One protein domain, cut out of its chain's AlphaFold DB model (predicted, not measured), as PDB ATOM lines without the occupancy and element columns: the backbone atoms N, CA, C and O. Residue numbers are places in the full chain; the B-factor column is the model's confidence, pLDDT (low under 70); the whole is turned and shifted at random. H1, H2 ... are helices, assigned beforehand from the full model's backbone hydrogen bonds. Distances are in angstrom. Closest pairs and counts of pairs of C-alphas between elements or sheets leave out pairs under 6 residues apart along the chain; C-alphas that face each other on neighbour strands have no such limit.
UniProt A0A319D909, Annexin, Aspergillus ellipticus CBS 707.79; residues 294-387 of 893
ATOM      1  N   LYS A 294      19.233  44.682  16.774       64.56
ATOM      2  CA  LYS A 294      19.061  43.968  15.505       64.56
ATOM      3  C   LYS A 294      19.159  42.457  15.673       64.56
ATOM      4  O   LYS A 294      18.613  41.736  14.853       64.56
ATOM      5  N   ASN A 295      19.793  41.967  16.739       63.44
ATOM      6  CA  ASN A 295      20.042  40.540  16.964       63.44
ATOM      7  C   ASN A 295      18.762  39.691  16.951       63.44
ATOM      8  O   ASN A 295      18.780  38.574  16.444       63.44
ATOM      9  N   VAL A 296      17.644  40.216  17.464       65.31
ATOM     10  CA  VAL A 296      16.367  39.483  17.506       65.31
ATOM     11  C   VAL A 296      15.729  39.401  16.116       65.31
ATOM     12  O   VAL A 296      15.260  38.335  15.718       65.31
ATOM     13  N   ILE A 297      15.759  40.500  15.355       69.19
ATOM     14  CA  ILE A 297      15.265  40.545  13.969       69.19
ATOM     15  C   ILE A 297      16.157  39.684  13.072       69.19
ATOM     16  O   ILE A 297      15.660  38.864  12.306       69.19
ATOM     17  N   MET A 298      17.476  39.805  13.228       70.19
ATOM     18  CA  MET A 298      18.473  39.066  12.462       70.19
ATOM     19  C   MET A 298      18.400  37.564  12.747       70.19
ATOM     20  O   MET A 298      18.482  36.768  11.822       70.19
ATOM     21  N   SER A 299      18.172  37.154  13.999       70.69
ATOM     22  CA  SER A 299      17.975  35.741  14.346       70.69
ATOM     23  C   SER A 299      16.720  35.159  13.688       70.69
ATOM     24  O   SER A 299      16.783  34.062  13.139       70.69
ATOM     25  N   LYS A 300      15.603  35.904  13.662       72.56
ATOM     26  CA  LYS A 300      14.376  35.481  12.964       72.56
ATOM     27  C   LYS A 300      14.556  35.440  11.445       72.56
ATOM     28  O   LYS A 300      14.134  34.473  10.816       72.56
ATOM     29  N   PHE A 301      15.203  36.451  10.866       78.00
ATOM     30  CA  PHE A 301      15.522  36.495   9.439       78.00
ATOM     31  C   PHE A 301      16.427  35.326   9.037       78.00
ATOM     32  O   PHE A 301      16.116  34.615   8.086       78.00
ATOM     33  N   ASN A 302      17.486  35.063   9.806       77.56
ATOM     34  CA  ASN A 302      18.411  33.959   9.558       77.56
ATOM     35  C   ASN A 302      17.737  32.594   9.729       77.56
ATOM     36  O   ASN A 302      18.010  31.698   8.942       77.56
ATOM     37  N   ALA A 303      16.828  32.432  10.695       80.56
ATOM     38  CA  ALA A 303      16.064  31.195  10.849       80.56
ATOM     39  C   ALA A 303      15.129  30.939   9.652       80.56
ATOM     40  O   ALA A 303      15.078  29.826   9.137       80.56
ATOM     41  N   MET A 304      14.422  31.971   9.170       79.81
ATOM     42  CA  MET A 304      13.560  31.855   7.983       79.81
ATOM     43  C   MET A 304      14.365  31.623   6.703       79.81
ATOM     44  O   MET A 304      13.970  30.810   5.869       79.81
ATOM     45  N   ARG A 305      15.512  32.294   6.571       82.19
ATOM     46  CA  ARG A 305      16.455  32.091   5.473       82.19
ATOM     47  C   ARG A 305      17.010  30.669   5.472       82.19
ATOM     48  O   ARG A 305      16.904  30.006   4.452       82.19
ATOM     49  N   SER A 306      17.510  30.190   6.612       81.25
ATOM     50  CA  SER A 306      18.073  28.844   6.756       81.25
ATOM     51  C   SER A 306      17.043  27.769   6.423       81.25
ATOM     52  O   SER A 306      17.355  26.844   5.686       81.25
ATOM     53  N   LYS A 307      15.800  27.922   6.897       84.75
ATOM     54  CA  LYS A 307      14.716  26.991   6.563       84.75
ATOM     55  C   LYS A 307      14.426  26.969   5.059       84.75
ATOM     56  O   LYS A 307      14.166  25.916   4.496       84.75
ATOM     57  N   ARG A 308      14.462  28.129   4.396       81.06
ATOM     58  CA  ARG A 308      14.170  28.215   2.961       81.06
ATOM     59  C   ARG A 308      15.333  27.755   2.085       81.06
ATOM     60  O   ARG A 308      15.091  27.241   1.002       81.06
ATOM     61  N   GLU A 309      16.567  27.923   2.552       82.25
ATOM     62  CA  GLU A 309      17.773  27.344   1.950       82.25
ATOM     63  C   GLU A 309      17.773  25.811   2.080       82.25
ATOM     64  O   GLU A 309      18.132  25.137   1.121       82.25
ATOM     65  N   GLU A 310      17.296  25.265   3.203       83.69
ATOM     66  CA  GLU A 310      17.095  23.820   3.405       83.69
ATOM     67  C   GLU A 310      15.987  23.279   2.491       83.69
ATOM     68  O   GLU A 310      16.227  22.356   1.730       83.69
ATOM     69  N   GLU A 311      14.823  23.934   2.429       81.56
ATOM     70  CA  GLU A 311      13.746  23.558   1.495       81.56
ATOM     71  C   GLU A 311      14.171  23.690   0.015       81.56
ATOM     72  O   GLU A 311      13.687  22.954  -0.842       81.56
ATOM     73  N   HIS A 312      15.070  24.628  -0.308       82.81
ATOM     74  CA  HIS A 312      15.671  24.746  -1.638       82.81
ATOM     75  C   HIS A 312      16.668  23.612  -1.902       82.81
ATOM     76  O   HIS A 312      16.649  23.041  -2.988       82.81
ATOM     77  N   ALA A 313      17.491  23.240  -0.918       80.69
ATOM     78  CA  ALA A 313      18.394  22.098  -1.019       80.69
ATOM     79  C   ALA A 313      17.619  20.778  -1.176       80.69
ATOM     80  O   ALA A 313      17.928  20.011  -2.084       80.69
ATOM     81  N   ASP A 314      16.562  20.577  -0.388       83.75
ATOM     82  CA  ASP A 314      15.652  19.428  -0.464       83.75
ATOM     83  C   ASP A 314      14.879  19.382  -1.786       83.75
ATOM     84  O   ASP A 314      14.508  18.309  -2.251       83.75
ATOM     85  N   PHE A 315      14.609  20.538  -2.402       82.94
ATOM     86  CA  PHE A 315      14.006  20.608  -3.733       82.94
ATOM     87  C   PHE A 315      15.011  20.244  -4.828       82.94
ATOM     88  O   PHE A 315      14.637  19.590  -5.799       82.94
ATOM     89  N   LEU A 316      16.277  20.641  -4.671       79.88
ATOM     90  CA  LEU A 316      17.329  20.363  -5.642       79.88
ATOM     91  C   LEU A 316      17.850  18.915  -5.566       79.88
ATOM     92  O   LEU A 316      18.107  18.315  -6.602       79.88
ATOM     93  N   GLU A 317      17.967  18.308  -4.381       77.69
ATOM     94  CA  GLU A 317      18.461  16.926  -4.219       77.69
ATOM     95  C   GLU A 317      17.743  15.848  -5.062       77.69
ATOM     96  O   GLU A 317      18.434  15.012  -5.652       77.69
ATOM     97  N   PRO A 318      16.400  15.829  -5.164       81.06
ATOM     98  CA  PRO A 318      15.667  14.850  -5.960       81.06
ATOM     99  C   PRO A 318      15.548  15.227  -7.443       81.06
ATOM    100  O   PRO A 318      15.019  14.427  -8.227       81.06
ATOM    101  N   LEU A 319      16.000  16.419  -7.854       79.69
ATOM    102  CA  LEU A 319      15.986  16.805  -9.260       79.69
ATOM    103  C   LEU A 319      16.880  15.855 -10.045       79.69
ATOM    104  O   LEU A 319      18.003  15.530  -9.645       79.69
ATOM    105  N   LYS A 320      16.339  15.352 -11.163       73.25
ATOM    106  CA  LYS A 320      17.026  14.329 -11.947       73.25
ATOM    107  C   LYS A 320      18.422  14.824 -12.250       73.25
ATOM    108  O   LYS A 320      18.628  15.965 -12.620       73.25
ATOM    109  N   ASN A 321      19.387  13.961 -12.030       72.88
ATOM    110  CA  ASN A 321      20.759  14.226 -12.356       72.88
ATOM    111  C   ASN A 321      21.374  15.539 -11.710       72.88
ATOM    112  O   ASN A 321      22.407  16.050 -12.140       72.88
ATOM    113  N   TYR A 322      20.785  16.127 -10.657       75.06
ATOM    114  CA  TYR A 322      21.358  17.272  -9.910       75.06
ATOM    115  C   TYR A 322      22.525  16.874  -8.981       75.06
ATOM    116  O   TYR A 322      23.404  17.680  -8.679       75.06
ATOM    117  N   SER A 323      22.576  15.612  -8.555       73.62
ATOM    118  CA  SER A 323      23.600  15.076  -7.645       73.62
ATOM    119  C   SER A 323      25.056  15.132  -8.107       73.62
ATOM    120  O   SER A 323      25.900  15.655  -7.410       73.62
ATOM    121  N   ILE A 324      25.439  14.563  -9.224       74.56
ATOM    122  CA  ILE A 324      24.945  14.959 -10.502       74.56
ATOM    123  C   ILE A 324      25.574  16.424 -10.683       74.56
ATOM    124  O   ILE A 324      26.737  16.661 -10.404       74.56
ATOM    125  N   TYR A 325      24.824  17.485 -11.025       74.00
ATOM    126  CA  TYR A 325      25.214  18.937 -11.069       74.00
ATOM    127  C   TYR A 325      26.258  19.440 -10.101       74.00
ATOM    128  O   TYR A 325      27.189  20.173 -10.456       74.00
ATOM    129  N   LYS A 326      26.087  19.013  -8.871       75.25
ATOM    130  CA  LYS A 326      26.880  19.454  -7.751       75.25
ATOM    131  C   LYS A 326      28.336  18.990  -7.816       75.25
ATOM    132  O   LYS A 326      29.195  19.694  -7.296       75.25
ATOM    133  N   GLU A 327      28.631  17.843  -8.424       74.81
ATOM    134  CA  GLU A 327      29.971  17.254  -8.335       74.81
ATOM    135  C   GLU A 327      30.988  17.904  -9.314       74.81
ATOM    136  O   GLU A 327      32.151  18.066  -8.939       74.81
ATOM    137  N   HIS A 328      30.567  18.428 -10.478       73.19
ATOM    138  CA  HIS A 328      31.473  18.990 -11.515       73.19
ATOM    139  C   HIS A 328      31.486  20.522 -11.464       73.19
ATOM    140  O   HIS A 328      31.949  21.190 -12.392       73.19
ATOM    141  N   ASN A 329      30.972  21.108 -10.377       65.94
ATOM    142  CA  ASN A 329      30.843  22.555 -10.201       65.94
ATOM    143  C   ASN A 329      30.113  23.245 -11.379       65.94
ATOM    144  O   ASN A 329      30.460  24.366 -11.759       65.94
ATOM    145  N   GLY A 330      29.109  22.583 -11.965       63.22
ATOM    146  CA  GLY A 330      28.236  23.146 -12.998       63.22
ATOM    147  C   GLY A 330      28.629  22.884 -14.461       63.22
ATOM    148  O   GLY A 330      27.981  23.445 -15.356       63.22
ATOM    149  N   SER A 331      29.648  22.054 -14.739       64.25
ATOM    150  CA  SER A 331      30.164  21.777 -16.098       64.25
ATOM    151  C   SER A 331      30.326  20.279 -16.435       64.25
ATOM    152  O   SER A 331      31.429  19.745 -16.321       64.25
ATOM    153  N   PRO A 332      29.297  19.623 -16.990       69.12
ATOM    154  CA  PRO A 332      29.290  18.178 -17.121       69.12
ATOM    155  C   PRO A 332      29.232  17.563 -18.486       69.12
ATOM    156  O   PRO A 332      28.745  18.186 -19.432       69.12
ATOM    157  N   PRO A 333      29.525  16.253 -18.540       65.94
ATOM    158  CA  PRO A 333      29.390  15.462 -19.738       65.94
ATOM    159  C   PRO A 333      27.932  15.010 -19.975       65.94
ATOM    160  O   PRO A 333      27.672  13.811 -20.019       65.94
ATOM    161  N   LEU A 334      26.976  15.935 -20.173       66.69
ATOM    162  CA  LEU A 334      25.618  15.590 -20.652       66.69
ATOM    163  C   LEU A 334      25.202  16.277 -21.942       66.69
ATOM    164  O   LEU A 334      25.692  17.349 -22.286       66.69
ATOM    165  N   ASP A 335      24.249  15.636 -22.627       72.44
ATOM    166  CA  ASP A 335      23.599  16.140 -23.836       72.44
ATOM    167  C   ASP A 335      23.092  17.575 -23.635       72.44
ATOM    168  O   ASP A 335      22.393  17.852 -22.655       72.44
ATOM    169  N   SER A 336      23.389  18.458 -24.598       70.69
ATOM    170  CA  SER A 336      23.106  19.903 -24.544       70.69
ATOM    171  C   SER A 336      21.678  20.229 -24.087       70.69
ATOM    172  O   SER A 336      21.500  21.071 -23.213       70.69
ATOM    173  N   ASP A 337      20.674  19.502 -24.585       71.25
ATOM    174  CA  ASP A 337      19.258  19.761 -24.286       71.25
ATOM    175  C   ASP A 337      18.864  19.367 -22.846       71.25
ATOM    176  O   ASP A 337      18.060  20.038 -22.194       71.25
ATOM    177  N   LYS A 338      19.439  18.283 -22.306       72.56
ATOM    178  CA  LYS A 338      19.221  17.870 -20.902       72.56
ATOM    179  C   LYS A 338      19.977  18.786 -19.946       72.56
ATOM    180  O   LYS A 338      19.545  19.048 -18.832       72.56
ATOM    181  N   LEU A 339      21.107  19.301 -20.405       73.81
ATOM    182  CA  LEU A 339      21.925  20.247 -19.677       73.81
ATOM    183  C   LEU A 339      21.231  21.617 -19.557       73.81
ATOM    184  O   LEU A 339      21.182  22.194 -18.469       73.81
ATOM    185  N   GLU A 340      20.634  22.100 -20.645       76.12
ATOM    186  CA  GLU A 340      19.993  23.415 -20.713       76.12
ATOM    187  C   GLU A 340      18.708  23.502 -19.881       76.12
ATOM    188  O   GLU A 340      18.531  24.473 -19.134       76.12
ATOM    189  N   ASN A 341      17.839  22.478 -19.905       79.56
ATOM    190  CA  ASN A 341      16.646  22.563 -19.061       79.56
ATOM    191  C   ASN A 341      17.015  22.478 -17.538       79.56
ATOM    192  O   ASN A 341      16.260  23.034 -16.748       79.56
ATOM    193  N   LEU A 342      18.160  21.879 -17.103       78.81
ATOM    194  CA  LEU A 342      18.547  21.757 -15.663       78.81
ATOM    195  C   LEU A 342      18.898  23.135 -15.189       78.81
ATOM    196  O   LEU A 342      18.399  23.614 -14.181       78.81
ATOM    197  N   ILE A 343      19.796  23.760 -15.944       79.25
ATOM    198  CA  ILE A 343      20.258  25.100 -15.652       79.25
ATOM    199  C   ILE A 343      19.044  26.025 -15.561       79.25
ATOM    200  O   ILE A 343      19.002  26.885 -14.691       79.25
ATOM    201  N   THR A 344      18.022  25.803 -16.391       83.25
ATOM    202  CA  THR A 344      16.780  26.576 -16.359       83.25
ATOM    203  C   THR A 344      15.954  26.351 -15.083       83.25
ATOM    204  O   THR A 344      15.479  27.322 -14.499       83.25
ATOM    205  N   GLU A 345      15.760  25.116 -14.621       81.94
ATOM    206  CA  GLU A 345      15.000  24.825 -13.391       81.94
ATOM    207  C   GLU A 345      15.774  25.178 -12.112       81.94
ATOM    208  O   GLU A 345      15.186  25.758 -11.196       81.94
ATOM    209  N   ILE A 346      17.096  24.971 -12.076       82.38
ATOM    210  CA  ILE A 346      17.959  25.511 -11.016       82.38
ATOM    211  C   ILE A 346      17.850  27.031 -10.990       82.38
ATOM    212  O   ILE A 346      17.594  27.600  -9.934       82.38
ATOM    213  N   ALA A 347      17.984  27.705 -12.136       81.12
ATOM    214  CA  ALA A 347      17.895  29.162 -12.194       81.12
ATOM    215  C   ALA A 347      16.525  29.670 -11.716       81.12
ATOM    216  O   ALA A 347      16.457  30.685 -11.020       81.12
ATOM    217  N   LYS A 348      15.432  28.958 -12.024       85.00
ATOM    218  CA  LYS A 348      14.094  29.261 -11.487       85.00
ATOM    219  C   LYS A 348      14.028  29.057  -9.973       85.00
ATOM    220  O   LYS A 348      13.506  29.928  -9.275       85.00
ATOM    221  N   ALA A 349      14.555  27.947  -9.458       79.50
ATOM    222  CA  ALA A 349      14.575  27.648  -8.028       79.50
ATOM    223  C   ALA A 349      15.437  28.658  -7.249       79.50
ATOM    224  O   ALA A 349      15.033  29.136  -6.188       79.50
ATOM    225  N   GLU A 350      16.586  29.051  -7.800       83.44
ATOM    226  CA  GLU A 350      17.459  30.090  -7.250       83.44
ATOM    227  C   GLU A 350      16.790  31.468  -7.273       83.44
ATOM    228  O   GLU A 350      16.904  32.235  -6.312       83.44
ATOM    229  N   HIS A 351      16.078  31.806  -8.354       83.94
ATOM    230  CA  HIS A 351      15.321  33.053  -8.439       83.94
ATOM    231  C   HIS A 351      14.200  33.089  -7.391       83.94
ATOM    232  O   HIS A 351      14.050  34.085  -6.682       83.94
ATOM    233  N   ALA A 352      13.468  31.986  -7.223       83.44
ATOM    234  CA  ALA A 352      12.426  31.855  -6.207       83.44
ATOM    235  C   ALA A 352      12.986  31.964  -4.777       83.44
ATOM    236  O   ALA A 352      12.374  32.614  -3.924       83.44
ATOM    237  N   LEU A 353      14.167  31.393  -4.513       82.00
ATOM    238  CA  LEU A 353      14.866  31.550  -3.237       82.00
ATOM    239  C   LEU A 353      15.246  33.020  -2.990       82.00
ATOM    240  O   LEU A 353      14.969  33.559  -1.915       82.00
ATOM    241  N   LYS A 354      15.824  33.695  -3.991       81.06
ATOM    242  CA  LYS A 354      16.200  35.118  -3.906       81.06
ATOM    243  C   LYS A 354      14.989  36.016  -3.641       81.06
ATOM    244  O   LYS A 354      15.073  36.917  -2.804       81.06
ATOM    245  N   ASP A 355      13.862  35.761  -4.300       84.50
ATOM    246  CA  ASP A 355      12.623  36.515  -4.089       84.50
ATOM    247  C   ASP A 355      12.021  36.269  -2.698       84.50
ATOM    248  O   ASP A 355      11.598  37.219  -2.032       84.50
ATOM    249  N   ALA A 356      12.040  35.023  -2.215       81.12
ATOM    250  CA  ALA A 356      11.567  34.678  -0.875       81.12
ATOM    251  C   ALA A 356      12.409  35.351   0.221       81.12
ATOM    252  O   ALA A 356      11.855  35.958   1.137       81.12
ATOM    253  N   ILE A 357      13.741  35.324   0.094       80.44
ATOM    254  CA  ILE A 357      14.651  36.013   1.021       80.44
ATOM    255  C   ILE A 357      14.387  37.525   1.010       80.44
ATOM    256  O   ILE A 357      14.324  38.143   2.076       80.44
ATOM    257  N   ARG A 358      14.166  38.124  -0.170       80.25
ATOM    258  CA  ARG A 358      13.817  39.550  -0.294       80.25
ATOM    259  C   ARG A 358      12.502  39.874   0.422       80.25
ATOM    260  O   ARG A 358      12.413  40.887   1.112       80.25
ATOM    261  N   ASN A 359      11.502  39.002   0.311       82.06
ATOM    262  CA  ASN A 359      10.224  39.177   0.995       82.06
ATOM    263  C   ASN A 359      10.355  39.020   2.524       82.06
ATOM    264  O   ASN A 359       9.813  39.827   3.275       82.06
ATOM    265  N   TYR A 360      11.141  38.053   3.010       77.06
ATOM    266  CA  TYR A 360      11.418  37.916   4.446       77.06
ATOM    267  C   TYR A 360      12.190  39.102   5.014       77.06
ATOM    268  O   TYR A 360      11.906  39.523   6.134       77.06
ATOM    269  N   HIS A 361      13.124  39.670   4.247       77.94
ATOM    270  CA  HIS A 361      13.802  40.904   4.627       77.94
ATOM    271  C   HIS A 361      12.784  42.037   4.798       77.94
ATOM    272  O   HIS A 361      12.764  42.707   5.827       77.94
ATOM    273  N   LYS A 362      11.859  42.188   3.846       77.88
ATOM    274  CA  LYS A 362      10.781  43.174   3.942       77.88
ATOM    275  C   LYS A 362       9.908  42.964   5.186       77.88
ATOM    276  O   LYS A 362       9.691  43.894   5.950       77.88
ATOM    277  N   ILE A 363       9.476  41.734   5.453       73.38
ATOM    278  CA  ILE A 363       8.659  41.406   6.635       73.38
ATOM    279  C   ILE A 363       9.417  41.690   7.942       73.38
ATOM    280  O   ILE A 363       8.832  42.195   8.897       73.38
ATOM    281  N   CYS A 364      10.713  41.378   7.993       67.44
ATOM    282  CA  CYS A 364      11.514  41.510   9.206       67.44
ATOM    283  C   CYS A 364      11.911  42.947   9.537       67.44
ATOM    284  O   CYS A 364      11.950  43.312  10.711       67.44
ATOM    285  N   PHE A 365      12.239  43.731   8.513       66.38
ATOM    286  CA  PHE A 365      12.863  45.042   8.671       66.38
ATOM    287  C   PHE A 365      11.903  46.203   8.347       66.38
ATOM    288  O   PHE A 365      12.112  47.301   8.852       66.38
ATOM    289  N   GLU A 366      10.826  45.968   7.583       64.50
ATOM    290  CA  GLU A 366       9.804  46.975   7.232       64.50
ATOM    291  C   GLU A 366       8.399  46.648   7.793       64.50
ATOM    292  O   GLU A 366       7.481  47.451   7.646       64.50
ATOM    293  N   GLY A 367       8.202  45.482   8.424       59.62
ATOM    294  CA  GLY A 367       6.908  45.033   8.960       59.62
ATOM    295  C   GLY A 367       6.669  45.328  10.451       59.62
ATOM    296  O   GLY A 367       7.572  45.734  11.185       59.62
ATOM    297  N   GLU A 368       5.447  45.046  10.924       55.94
ATOM    298  CA  GLU A 368       4.983  45.173  12.325       55.94
ATOM    299  C   GLU A 368       5.601  44.122  13.281       55.94
ATOM    300  O   GLU A 368       4.934  43.572  14.156       55.94
ATOM    301  N   ILE A 369       6.881  43.771  13.121       61.09
ATOM    302  CA  ILE A 369       7.548  42.895  14.089       61.09
ATOM    303  C   ILE A 369       7.837  43.694  15.354       61.09
ATOM    304  O   ILE A 369       8.677  44.590  15.360       61.09
ATOM    305  N   GLU A 370       7.175  43.314  16.441       61.28
ATOM    306  CA  GLU A 370       7.422  43.882  17.758       61.28
ATOM    307  C   GLU A 370       8.700  43.292  18.373       61.28
ATOM    308  O   GLU A 370       8.823  42.085  18.620       61.28
ATOM    309  N   VAL A 371       9.676  44.157  18.631       61.69
ATOM    310  CA  VAL A 371      10.946  43.835  19.280       61.69
ATOM    311  C   VAL A 371      11.001  44.533  20.622       61.69
ATOM    312  O   VAL A 371      10.891  45.750  20.715       61.69
ATOM    313  N   ILE A 372      11.222  43.776  21.689       53.66
ATOM    314  CA  ILE A 372      11.357  44.364  23.019       53.66
ATOM    315  C   ILE A 372      12.741  45.004  23.131       53.66
ATOM    316  O   ILE A 372      13.767  44.322  23.067       53.66
ATOM    317  N   CYS A 373      12.770  46.320  23.322       52.66
ATOM    318  CA  CYS A 373      13.997  47.061  23.560       52.66
ATOM    319  C   CYS A 373      14.671  46.555  24.848       52.66
ATOM    320  O   CYS A 373      14.076  46.657  25.923       52.66
ATOM    321  N   PRO A 374      15.928  46.086  24.808       47.06
ATOM    322  CA  PRO A 374      16.611  45.545  25.987       47.06
ATOM    323  C   PRO A 374      16.968  46.613  27.036       47.06
ATOM    324  O   PRO A 374      17.414  46.278  28.132       47.06
ATOM    325  N   TYR A 375      16.780  47.899  26.718       49.22
ATOM    326  CA  TYR A 375      17.161  49.024  27.576       49.22
ATOM    327  C   TYR A 375      15.979  49.690  28.289       49.22
ATOM    328  O   TYR A 375      16.145  50.165  29.417       49.22
ATOM    329  N   CYS A 376      14.803  49.739  27.658       48.41
ATOM    330  CA  CYS A 376      13.582  50.309  28.244       48.41
ATOM    331  C   CYS A 376      12.444  49.289  28.411       48.41
ATOM    332  O   CYS A 376      11.461  49.594  29.079       48.41
ATOM    333  N   CYS A 377      12.603  48.076  27.870       46.38
ATOM    334  CA  CYS A 377      11.634  46.979  27.910       46.38
ATOM    335  C   CYS A 377      10.285  47.283  27.230       46.38
ATOM    336  O   CYS A 377       9.308  46.581  27.485       46.38
ATOM    337  N   CYS A 378      10.228  48.295  26.362       48.72
ATOM    338  CA  CYS A 378       9.069  48.604  25.521       48.72
ATOM    339  C   CYS A 378       9.145  47.869  24.176       48.72
ATOM    340  O   CYS A 378      10.239  47.543  23.709       48.72
ATOM    341  N   THR A 379       7.992  47.624  23.556       54.69
ATOM    342  CA  THR A 379       7.882  47.066  22.205       54.69
ATOM    343  C   THR A 379       8.198  48.144  21.165       54.69
ATOM    344  O   THR A 379       7.608  49.220  21.169       54.69
ATOM    345  N   LEU A 380       9.180  47.870  20.310       62.38
ATOM    346  CA  LEU A 380       9.593  48.678  19.164       62.38
ATOM    347  C   LEU A 380       9.134  47.993  17.880       62.38
ATOM    348  O   LEU A 380       9.113  46.762  17.837       62.38
ATOM    349  N   SER A 381       8.826  48.752  16.832       65.25
ATOM    350  CA  SER A 381       8.598  48.155  15.513       65.25
ATOM    351  C   SER A 381       9.922  47.742  14.855       65.25
ATOM    352  O   SER A 381      10.994  48.243  15.213       65.25
ATOM    353  N   GLY A 382       9.863  46.847  13.863       61.31
ATOM    354  CA  GLY A 382      11.032  46.457  13.072       61.31
ATOM    355  C   GLY A 382      11.730  47.665  12.440       61.31
ATOM    356  O   GLY A 382      12.956  47.741  12.462       61.31
ATOM    357  N   HIS A 383      10.953  48.659  12.002       65.56
ATOM    358  CA  HIS A 383      11.449  49.923  11.462       65.56
ATOM    359  C   HIS A 383      12.262  50.729  12.498       65.56
ATOM    360  O   HIS A 383      13.382  51.152  12.210       65.56
ATOM    361  N   ASP A 384      11.771  50.864  13.737       63.25
ATOM    362  CA  ASP A 384      12.433  51.651  14.802       63.25
ATOM    363  C   ASP A 384      13.758  51.033  15.286       63.25
ATOM    364  O   ASP A 384      14.654  51.714  15.792       63.25
ATOM    365  N   VAL A 385      13.902  49.713  15.153       64.56
ATOM    366  CA  VAL A 385      15.147  48.997  15.477       64.56
ATOM    367  C   VAL A 385      16.210  49.210  14.396       64.56
ATOM    368  O   VAL A 385      17.408  49.100  14.666       64.56
ATOM    369  N   VAL A 386      15.795  49.492  13.164       64.06
ATOM    370  CA  VAL A 386      16.681  49.566  11.995       64.06
ATOM    371  C   VAL A 386      17.062  51.005  11.673       64.06
ATOM    372  O   VAL A 386      18.178  51.222  11.193       64.06
ATOM    373  N   ASP A 387      16.193  51.962  12.002       64.81
ATOM    374  CA  ASP A 387      16.445  53.390  11.850       64.81
ATOM    375  C   ASP A 387      17.663  53.825  12.676       64.81
ATOM    376  O   ASP A 387      17.613  54.014  13.894       64.81
TER     377      ASP A 387
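Overview. This is residues 294 to 387 of the 893 residues of the protein "Annexin" of Aspergillus ellipticus CBS 707.79 (UniProt A0A319D909). Two long helices, H1 and H3, run side by side in opposite directions and make the shaft of a rod, with the longer H3 reaching past H1 at the end where the short H2 lies in the connection between them. At the other end of the shaft, the short H4 packs on H3 and on the first residues of H1, and a loop of residues 367 to 381 extends the rod beyond them. The printed part has 94 residues with four named helices, in the order H1, H2, H3, H4, and no named strand; the class is all helix. The whole is only just extended, close to loose, with a radius of gyration of the C-alphas of 19.0 A and spans of 63 by 17 by 17 A.

Arrangement. The longest helix is H3, residues 336 to 366, and it touches H1, residues 294 to 316, with 16 pairs of C-alphas within 8 A. Their closest C-alphas, those of Ile 297 and Cys 364, are 6.1 A apart. They run opposite ways at a shallow tilt of 20 degrees. H4, residues 382 to 386, touches H3 with residues 364 to 366 of H3 alone; the closest C-alphas, those of Phe 365 and Gly 382, are 5.0 A apart. H1 and H4 only just touch, with 3 pairs of C-alphas within 8 A, through residues 294 to 297 of H1 alone; the closest are Lys 294 and Val 385, at 6.4 A. H2, residues 322 to 325, is close to but not clearly touching H3, with the C-alphas of Tyr 322 and Leu 342 7.8 A apart. H2 and H4 are apart. In H1 and H4 every O i to N i+4 pair is within hydrogen-bond range, in H3 26 of 27 are, and H2 is too short for such a pair.

Along the chain. H3 measures 43.8 A from first to last C-alpha, from C-alpha 336 at (23.106, 19.903, -24.544) to C-alpha 366 at (9.804, 46.975, 7.232). H1 measures 31.7 A and begins at C-alpha 294, (19.061, 43.968, 15.505). H2 measures 4.4 A. H4 measures 6.5 A and ends at C-alpha 386, (16.681, 49.566, 11.995).

Size, cuts and confidence. The two C-alphas farthest apart, those of Asp 335 and Cys 376, are 63.1 A from each other. The printed part has no cut. The link from H1 to H2 is tight, that from H2 to H3 is short, and that from H3 to H4 is long, with 15 residues. Within this long link residues 371 to 372 pair with residues 379 to 380, antiparallel. The mean pLDDT of the printed part is 72.2, and it is under 70 in residues 294 to 297, 329 to 334 and 364 to 387.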